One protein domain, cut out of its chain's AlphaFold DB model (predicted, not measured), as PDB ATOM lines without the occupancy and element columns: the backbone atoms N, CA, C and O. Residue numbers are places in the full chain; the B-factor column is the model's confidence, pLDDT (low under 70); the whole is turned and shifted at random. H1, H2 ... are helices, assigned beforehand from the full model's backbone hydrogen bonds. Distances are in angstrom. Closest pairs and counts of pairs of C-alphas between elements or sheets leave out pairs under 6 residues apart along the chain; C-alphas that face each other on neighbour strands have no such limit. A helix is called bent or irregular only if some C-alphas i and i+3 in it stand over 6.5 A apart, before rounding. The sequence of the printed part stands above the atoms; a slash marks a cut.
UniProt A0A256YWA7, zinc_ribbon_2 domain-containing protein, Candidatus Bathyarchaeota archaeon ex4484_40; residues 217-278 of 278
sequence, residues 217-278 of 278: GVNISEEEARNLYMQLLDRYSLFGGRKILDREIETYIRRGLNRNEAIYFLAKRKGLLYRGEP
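AT A GLANCE: This is residues 217 to 278 of the 278 residues of the protein "zinc_ribbon_2 domain-containing protein" of Candidatus Bathyarchaeota archaeon ex4484_40 (UniProt A0A256YWA7). Three helices make a small triangle: H1 and H2 form a V joined by a tight turn, and H3 crosses the open side of the V, touching H1 near where H1 begins and H2 near where H2 ends. The last residues, 274 to 278, run away from the helices as a tail. The printed part has 62 residues with three named helices, H1, H2 and H3 in that order, and no named strand; its class is all helix. It is compact, with a radius of gyration of the C-alphas of 11.5 A, and the C-alphas span 35 by 27 by 19 A.

HOW THE PARTS SIT: Start at Gly 217 and go on to H1, residues 222 to 239, the longest helix by residues. Look near residue 233, where H1 has a kink of 31 degrees. Farther along, H1 is irregular: C-alphas 235 and 238 are 7.5 A apart. Next comes H2, residues 241 to 253, which touches H1 at a steep tilt of 52 degrees, running opposite ways. Look at residues 232 to 236 of H1 and 241 to 245 of H2, with which alone these two helices touch; the closest C-alphas, those of Leu 233 and Gly 241, are 6.1 A apart. Then find H3, residues 259 to 269, which touches H1 at a steep tilt of 56 degrees, running the same way, with the C-alphas of Ala 225 and Asn 260 closest at 5.4 A. H3 also touches H2, about perpendicular at 73 degrees; the closest C-alphas are those of Tyr 252 and Ala 262, 5.5 A apart, and H2 touches H3 with residues 249 to 253 alone. The helix packing is mostly crossed, with no touching pair at a shallow tilt. In H2 and H3 every O i to N i+4 pair is within hydrogen-bond range; in H1 it is 12 of 14.

IN THESE COORDINATES: Find C-alpha 222 at (-8.036, 41.718, 29.459); from there H1 runs 26.0 A, first to last C-alpha, to C-alpha 239 at (-5.372, 28.089, 7.487). H2 begins at C-alpha 241 and ends 18.3 A away at C-alpha 253. H3 runs 15.4 A from C-alpha 259 to C-alpha 269 at (-20.160, 31.363, 18.522).

THE WHOLE: The two C-alphas farthest apart are those of Arg 254 and Pro 278, at 36.6 A. The printed part has no cut and ends at residue 278, the chain's last residue. The links H1 to H2, with 1 residue, and H2 to H3, with 5 residues, are both tight. In the B-factor column the mean pLDDT of the printed part is 82.6, and you will find this predicted model under 70 at residues 238 to 240 and 274 to 278.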
ATOM      1  N   GLY A 217     -21.368  45.852  26.428       73.69
ATOM      2  CA  GLY A 217     -21.198  46.194  27.838       73.69
ATOM      3  C   GLY A 217     -20.862  45.009  28.743       73.69
ATOM      4  O   GLY A 217     -20.786  45.191  29.957       73.69
ATOM      5  N   VAL A 218     -20.618  43.813  28.192       80.06
ATOM      6  CA  VAL A 218     -20.061  42.704  28.976       80.06
ATOM      7  C   VAL A 218     -18.630  43.067  29.385       80.06
ATOM      8  O   VAL A 218     -17.751  43.261  28.542       80.06
ATOM      9  N   ASN A 219     -18.396  43.169  30.693       78.75
ATOM     10  CA  ASN A 219     -17.094  43.520  31.251       78.75
ATOM     11  C   ASN A 219     -16.202  42.270  31.340       78.75
ATOM     12  O   ASN A 219     -16.202  41.576  32.352       78.75
ATOM     13  N   ILE A 220     -15.490  41.962  30.254       84.00
ATOM     14  CA  ILE A 220     -14.503  40.872  30.197       84.00
ATOM     15  C   ILE A 220     -13.123  41.432  30.521       84.00
ATOM     16  O   ILE A 220     -12.699  42.429  29.923       84.00
ATOM     17  N   SER A 221     -12.404  40.766  31.425       88.38
ATOM     18  CA  SER A 221     -11.042  41.167  31.769       88.38
ATOM     19  C   SER A 221     -10.090  40.993  30.579       88.38
ATOM     20  O   SER A 221     -10.274  40.139  29.706       88.38
ATOM     21  N   GLU A 222      -9.036  41.806  30.528       87.62
ATOM     22  CA  GLU A 222      -8.036  41.718  29.459       87.62
ATOM     23  C   GLU A 222      -7.334  40.344  29.432       87.62
ATOM     24  O   GLU A 222      -7.039  39.810  28.361       87.62
ATOM     25  N   GLU A 223      -7.155  39.735  30.606       88.12
ATOM     26  CA  GLU A 223      -6.596  38.392  30.796       88.12
ATOM     27  C   GLU A 223      -7.480  37.308  30.152       88.12
ATOM     28  O   GLU A 223      -7.006  36.476  29.372       88.12
ATOM     29  N   GLU A 224      -8.790  37.345  30.412       88.62
ATOM     30  CA  GLU A 224      -9.757  36.397  29.847       88.62
ATOM     31  C   GLU A 224      -9.866  36.539  28.329       88.62
ATOM     32  O   GLU A 224      -9.824  35.543  27.603       88.62
ATOM     33  N   ALA A 225      -9.941  37.776  27.827       90.12
ATOM     34  CA  ALA A 225      -9.966  38.041  26.393       90.12
ATOM     35  C   ALA A 225      -8.696  37.514  25.706       90.12
ATOM     36  O   ALA A 225      -8.770  36.916  24.628       90.12
ATOM     37  N   ARG A 226      -7.527  37.669  26.339       92.25
ATOM     38  CA  ARG A 226      -6.261  37.129  25.830       92.25
ATOM     39  C   ARG A 226      -6.271  35.602  25.786       92.25
ATOM     40  O   ARG A 226      -5.865  35.033  24.773       92.25
ATOM     41  N   ASN A 227      -6.767  34.938  26.828       92.50
ATOM     42  CA  ASN A 227      -6.874  33.478  26.853       92.50
ATOM     43  C   ASN A 227      -7.808  32.947  25.758       92.50
ATOM     44  O   ASN A 227      -7.450  32.013  25.035       92.50
ATOM     45  N   LEU A 228      -8.972  33.574  25.572       92.38
ATOM     46  CA  LEU A 228      -9.909  33.213  24.504       92.38
ATOM     47  C   LEU A 228      -9.314  33.448  23.112       92.38
ATOM     48  O   LEU A 228      -9.499  32.626  22.215       92.38
ATOM     49  N   TYR A 229      -8.550  34.529  22.934       91.94
ATOM     50  CA  TYR A 229      -7.839  34.788  21.684       91.94
ATOM     51  C   TYR A 229      -6.835  33.675  21.360       91.94
ATOM     52  O   TYR A 229      -6.782  33.221  20.218       91.94
ATOM     53  N   MET A 230      -6.072  33.201  22.349       90.12
ATOM     54  CA  MET A 230      -5.106  32.117  22.140       90.12
ATOM     55  C   MET A 230      -5.802  30.792  21.794       90.12
ATOM     56  O   MET A 230      -5.362  30.104  20.875       90.12
ATOM     57  N   GLN A 231      -6.932  30.474  22.437       89.94
ATOM     58  CA  GLN A 231      -7.741  29.293  22.095       89.94
ATOM     59  C   GLN A 231      -8.340  29.378  20.683       89.94
ATOM     60  O   GLN A 231      -8.359  28.399  19.936       89.94
ATOM     61  N   LEU A 232      -8.815  30.561  20.282       91.12
ATOM     62  CA  LEU A 232      -9.278  30.800  18.916       91.12
ATOM     63  C   LEU A 232      -8.133  30.657  17.910       91.12
ATOM     64  O   LEU A 232      -8.325  30.070  16.848       91.12
ATOM     65  N   LEU A 233      -6.943  31.163  18.234       90.12
ATOM     66  CA  LEU A 233      -5.781  31.090  17.353       90.12
ATOM     67  C   LEU A 233      -5.351  29.643  17.098       90.12
ATOM     68  O   LEU A 233      -5.060  29.304  15.950       90.12
ATOM     69  N   ASP A 234      -5.373  28.799  18.130       85.81
ATOM     70  CA  ASP A 234      -5.100  27.365  18.014       85.81
ATOM     71  C   ASP A 234      -6.066  26.689  17.027       85.81
ATOM     72  O   ASP A 234      -5.650  26.008  16.090       85.81
ATOM     73  N   ARG A 235      -7.362  27.010  17.121       84.31
ATOM     74  CA  ARG A 235      -8.387  26.478  16.211       84.31
ATOM     75  C   ARG A 235      -8.247  26.962  14.764       84.31
ATOM     76  O   ARG A 235      -8.662  26.268  13.839       84.31
ATOM     77  N   TYR A 236      -7.687  28.151  14.557       82.25
ATOM     78  CA  TYR A 236      -7.475  28.741  13.231       82.25
ATOM     79  C   TYR A 236      -6.102  28.391  12.624       82.25
ATOM     80  O   TYR A 236      -5.852  28.719  11.460       82.25
ATOM     81  N   SER A 237      -5.219  27.723  13.375       75.50
ATOM     82  CA  SER A 237      -3.814  27.463  13.021       75.50
ATOM     83  C   SER A 237      -3.610  26.821  11.639       75.50
ATOM     84  O   SER A 237      -2.667  27.182  10.935       75.50
ATOM     85  N   LEU A 238      -4.539  25.972  11.192       62.75
ATOM     86  CA  LEU A 238      -4.447  25.215   9.937       62.75
ATOM     87  C   LEU A 238      -4.561  26.056   8.646       62.75
ATOM     88  O   LEU A 238      -4.173  25.578   7.584       62.75
ATOM     89  N   PHE A 239      -5.050  27.303   8.697       55.56
ATOM     90  CA  PHE A 239      -5.372  28.089   7.487       55.56
ATOM     91  C   PHE A 239      -4.777  29.510   7.474       55.56
ATOM     92  O   PHE A 239      -5.411  30.458   7.020       55.56
ATOM     93  N   GLY A 240      -3.553  29.713   7.978       61.09
ATOM     94  CA  GLY A 240      -2.972  31.067   8.088       61.09
ATOM     95  C   GLY A 240      -3.587  31.868   9.243       61.09
ATOM     96  O   GLY A 240      -3.858  33.071   9.131       61.09
ATOM     97  N   GLY A 241      -3.822  31.161  10.352       71.38
ATOM     98  CA  GLY A 241      -4.846  31.443  11.353       71.38
ATOM     99  C   GLY A 241      -4.901  32.840  11.934       71.38
ATOM    100  O   GLY A 241      -5.992  33.386  12.069       71.38
ATOM    101  N   ARG A 242      -3.754  33.474  12.201       84.00
ATOM    102  CA  ARG A 242      -3.735  34.816  12.802       84.00
ATOM    103  C   ARG A 242      -4.412  35.857  11.910       84.00
ATOM    104  O   ARG A 242      -5.268  36.600  12.372       84.00
ATOM    105  N   LYS A 243      -4.085  35.879  10.612       85.81
ATOM    106  CA  LYS A 243      -4.633  36.878   9.674       85.81
ATOM    107  C   LYS A 243      -6.137  36.711   9.458       85.81
ATOM    108  O   LYS A 243      -6.827  37.703   9.233       85.81
ATOM    109  N   ILE A 244      -6.633  35.473   9.474       86.50
ATOM    110  CA  ILE A 244      -8.064  35.187   9.312       86.50
ATOM    111  C   ILE A 244      -8.816  35.526  10.599       86.50
ATOM    112  O   ILE A 244      -9.821  36.231  10.535       86.50
ATOM    113  N   LEU A 245      -8.290  35.103  11.751       89.50
ATOM    114  CA  LEU A 245      -8.858  35.400  13.062       89.50
ATOM    115  C   LEU A 245      -8.960  36.909  13.301       89.50
ATOM    116  O   LEU A 245     -10.039  37.413  13.613       89.50
ATOM    117  N   ASP A 246      -7.872  37.650  13.078       91.56
ATOM    118  CA  ASP A 246      -7.859  39.103  13.262       91.56
ATOM    119  C   ASP A 246      -8.863  39.800  12.331       91.56
ATOM    120  O   ASP A 246      -9.503  40.772  12.728       91.56
ATOM    121  N   ARG A 247      -9.063  39.282  11.111       90.44
ATOM    122  CA  ARG A 247     -10.056  39.809  10.164       90.44
ATOM    123  C   ARG A 247     -11.492  39.555  10.625       90.44
ATOM    124  O   ARG A 247     -12.347  40.425  10.442       90.44
ATOM    125  N   GLU A 248     -11.778  38.387  11.198       90.38
ATOM    126  CA  GLU A 248     -13.090  38.102  11.790       90.38
ATOM    127  C   GLU A 248     -13.356  39.005  13.000       90.38
ATOM    128  O   GLU A 248     -14.401  39.653  13.052       90.38
ATOM    129  N   ILE A 249     -12.386  39.153  13.907       92.75
ATOM    130  CA  ILE A 249     -12.486  40.059  15.063       92.75
ATOM    131  C   ILE A 249     -12.732  41.499  14.598       92.75
ATOM    132  O   ILE A 249     -13.655  42.164  15.070       92.75
ATOM    133  N   GLU A 250     -11.969  41.979  13.612       92.12
ATOM    134  CA  GLU A 250     -12.138  43.326  13.061       92.12
ATOM    135  C   GLU A 250     -13.530  43.530  12.431       92.12
ATOM    136  O   GLU A 250     -14.071  44.638  12.436       92.12
ATOM    137  N   THR A 251     -14.146  42.464  11.913       87.88
ATOM    138  CA  THR A 251     -15.503  42.523  11.351       87.88
ATOM    139  C   THR A 251     -16.540  42.846  12.425       87.88
ATOM    140  O   THR A 251     -17.431  43.660  12.172       87.88
ATOM    141  N   TYR A 252     -16.411  42.272  13.621       89.25
ATOM    142  CA  TYR A 252     -17.304  42.561  14.746       89.25
ATOM    143  C   TYR A 252     -17.012  43.914  15.395       89.25
ATOM    144  O   TYR A 252     -17.951  44.627  15.748       89.25
ATOM    145  N   ILE A 253     -15.741  44.332  15.432       90.12
ATOM    146  CA  ILE A 253     -15.372  45.679  15.892       90.12
ATOM    147  C   ILE A 253     -16.041  46.752  15.026       90.12
ATOM    148  O   ILE A 253     -16.677  47.674  15.530       90.12
ATOM    149  N   ARG A 254     -15.992  46.600  13.696       85.38
ATOM    150  CA  ARG A 254     -16.656  47.532  12.764       85.38
ATOM    151  C   ARG A 254     -18.178  47.561  12.897       85.38
ATOM    152  O   ARG A 254     -18.799  48.515  12.446       85.38
ATOM    153  N   ARG A 255     -18.774  46.517  13.474       83.12
ATOM    154  CA  ARG A 255     -20.211  46.413  13.762       83.12
ATOM    155  C   ARG A 255     -20.576  46.931  15.161       83.12
ATOM    156  O   ARG A 255     -21.743  46.894  15.536       83.12
ATOM    157  N   GLY A 256     -19.604  47.470  15.901       85.94
ATOM    158  CA  GLY A 256     -19.833  48.242  17.120       85.94
ATOM    159  C   GLY A 256     -19.512  47.526  18.429       85.94
ATOM    160  O   GLY A 256     -19.918  48.042  19.465       85.94
ATOM    161  N   LEU A 257     -18.827  46.378  18.401       88.44
ATOM    162  CA  LEU A 257     -18.226  45.789  19.606       88.44
ATOM    163  C   LEU A 257     -16.826  46.363  19.846       88.44
ATOM    164  O   LEU A 257     -16.119  46.739  18.910       88.44
ATOM    165  N   ASN A 258     -16.387  46.389  21.098       91.19
ATOM    166  CA  ASN A 258     -14.980  46.595  21.411       91.19
ATOM    167  C   ASN A 258     -14.167  45.311  21.128       91.19
ATOM    168  O   ASN A 258     -14.715  44.255  20.805       91.19
ATOM    169  N   ARG A 259     -12.833  45.387  21.198       91.12
ATOM    170  CA  ARG A 259     -11.964  44.248  20.850       91.12
ATOM    171  C   ARG A 259     -12.213  43.021  21.738       91.12
ATOM    172  O   ARG A 259     -12.235  41.910  21.214       91.12
ATOM    173  N   ASN A 260     -12.412  43.219  23.038       92.19
ATOM    174  CA  ASN A 260     -12.588  42.129  24.000       92.19
ATOM    175  C   ASN A 260     -13.965  41.476  23.834       92.19
ATOM    176  O   ASN A 260     -14.058  40.255  23.749       92.19
ATOM    177  N   GLU A 261     -15.008  42.288  23.663       90.19
ATOM    178  CA  GLU A 261     -16.357  41.836  23.313       90.19
ATOM    179  C   GLU A 261     -16.364  41.051  21.996       90.19
ATOM    180  O   GLU A 261     -16.980  39.994  21.907       90.19
ATOM    181  N   ALA A 262     -15.644  41.522  20.971       91.81
ATOM    182  CA  ALA A 262     -15.544  40.836  19.686       91.81
ATOM    183  C   ALA A 262     -14.854  39.465  19.804       91.81
ATOM    184  O   ALA A 262     -15.290  38.501  19.170       91.81
ATOM    185  N   ILE A 263     -13.798  39.363  20.619       92.62
ATOM    186  CA  ILE A 263     -13.108  38.097  20.900       92.62
ATOM    187  C   ILE A 263     -14.036  37.144  21.656       92.62
ATOM    188  O   ILE A 263     -14.172  35.983  21.268       92.62
ATOM    189  N   TYR A 264     -14.710  37.636  22.694       91.19
ATOM    190  CA  TYR A 264     -15.652  36.853  23.489       91.19
ATOM    191  C   TYR A 264     -16.843  36.369  22.659       91.19
ATOM    192  O   TYR A 264     -17.192  35.190  22.701       91.19
ATOM    193  N   PHE A 265     -17.422  37.236  21.829       90.94
ATOM    194  CA  PHE A 265     -18.513  36.880  20.925       90.94
ATOM    195  C   PHE A 265     -18.098  35.789  19.936       90.94
ATOM    196  O   PHE A 265     -18.810  34.799  19.748       90.94
ATOM    197  N   LEU A 266     -16.915  35.931  19.334       91.62
ATOM    198  CA  LEU A 266     -16.387  34.926  18.422       91.62
ATOM    199  C   LEU A 266     -16.135  33.596  19.147       91.62
ATOM    200  O   LEU A 266     -16.488  32.539  18.622       91.62
ATOM    201  N   ALA A 267     -15.600  33.632  20.368       90.69
ATOM    202  CA  ALA A 267     -15.419  32.448  21.200       90.69
ATOM    203  C   ALA A 267     -16.755  31.760  21.537       90.69
ATOM    204  O   ALA A 267     -16.864  30.543  21.366       90.69
ATOM    205  N   LYS A 268     -17.791  32.526  21.917       89.81
ATOM    206  CA  LYS A 268     -19.162  32.037  22.163       89.81
ATOM    207  C   LYS A 268     -19.697  31.284  20.952       89.81
ATOM    208  O   LYS A 268     -20.082  30.123  21.052       89.81
ATOM    209  N   ARG A 269     -19.636  31.913  19.778       88.81
ATOM    210  CA  ARG A 269     -20.160  31.363  18.522       88.81
ATOM    211  C   ARG A 269     -19.388  30.137  18.028       88.81
ATOM    212  O   ARG A 269     -19.937  29.298  17.319       88.81
ATOM    213  N   LYS A 270     -18.108  30.020  18.387       88.62
ATOM    214  CA  LYS A 270     -17.285  28.833  18.111       88.62
ATOM    215  C   LYS A 270     -17.430  27.757  19.195       88.62
ATOM    216  O   LYS A 270     -16.764  26.729  19.102       88.62
ATOM    217  N   GLY A 271     -18.275  27.963  20.206       86.06
ATOM    218  CA  GLY A 271     -18.511  26.999  21.281       86.06
ATOM    219  C   GLY A 271     -17.330  26.839  22.242       86.06
ATOM    220  O   GLY A 271     -17.191  25.788  22.850       86.06
ATOM    221  N   LEU A 272     -16.455  27.844  22.360       85.00
ATOM    222  CA  LEU A 272     -15.313  27.813  23.288       85.00
ATOM    223  C   LEU A 272     -15.695  28.191  24.725       85.00
ATOM    224  O   LEU A 272     -14.927  27.938  25.643       85.00
ATOM    225  N   LEU A 273     -16.878  28.779  24.924       77.69
ATOM    226  CA  LEU A 273     -17.373  29.172  26.247       77.69
ATOM    227  C   LEU A 273     -18.106  28.045  26.990       77.69
ATOM    228  O   LEU A 273     -18.451  28.219  28.152       77.69
ATOM    229  N   TYR A 274     -18.323  26.884  26.361       58.56
ATOM    230  CA  TYR A 274     -18.906  25.725  27.042       58.56
ATOM    231  C   TYR A 274     -17.810  24.869  27.681       58.56
ATOM    232  O   TYR A 274     -17.314  23.898  27.106       58.56
ATOM    233  N   ARG A 275     -17.437  25.246  28.903       43.69
ATOM    234  CA  ARG A 275     -16.778  24.364  29.869       43.69
ATOM    235  C   ARG A 275     -17.228  24.755  31.277       43.69
ATOM    236  O   ARG A 275     -16.690  25.693  31.849       43.69
ATOM    237  N   GLY A 276     -18.187  23.996  31.807       40.72
ATOM    238  CA  GLY A 276     -18.471  23.925  33.241       40.72
ATOM    239  C   GLY A 276     -19.768  24.587  33.698       40.72
ATOM    240  O   GLY A 276     -19.727  25.660  34.283       40.72
ATOM    241  N   GLU A 277     -20.887  23.885  33.552       27.67
ATOM    242  CA  GLU A 277     -21.768  23.684  34.707       27.67
ATOM    243  C   GLU A 277     -21.654  22.190  35.068       27.67
ATOM    244  O   GLU A 277     -21.657  21.369  34.141       27.67
ATOM    245  N   PRO A 278     -21.422  21.824  36.344       39.06
ATOM    246  CA  PRO A 278     -21.634  20.456  36.808       39.06
ATOM    247  C   PRO A 278     -23.111  20.049  36.716       39.06
ATOM    248  O   PRO A 278     -23.981  20.931  36.887       39.06
TER     249      PRO A 278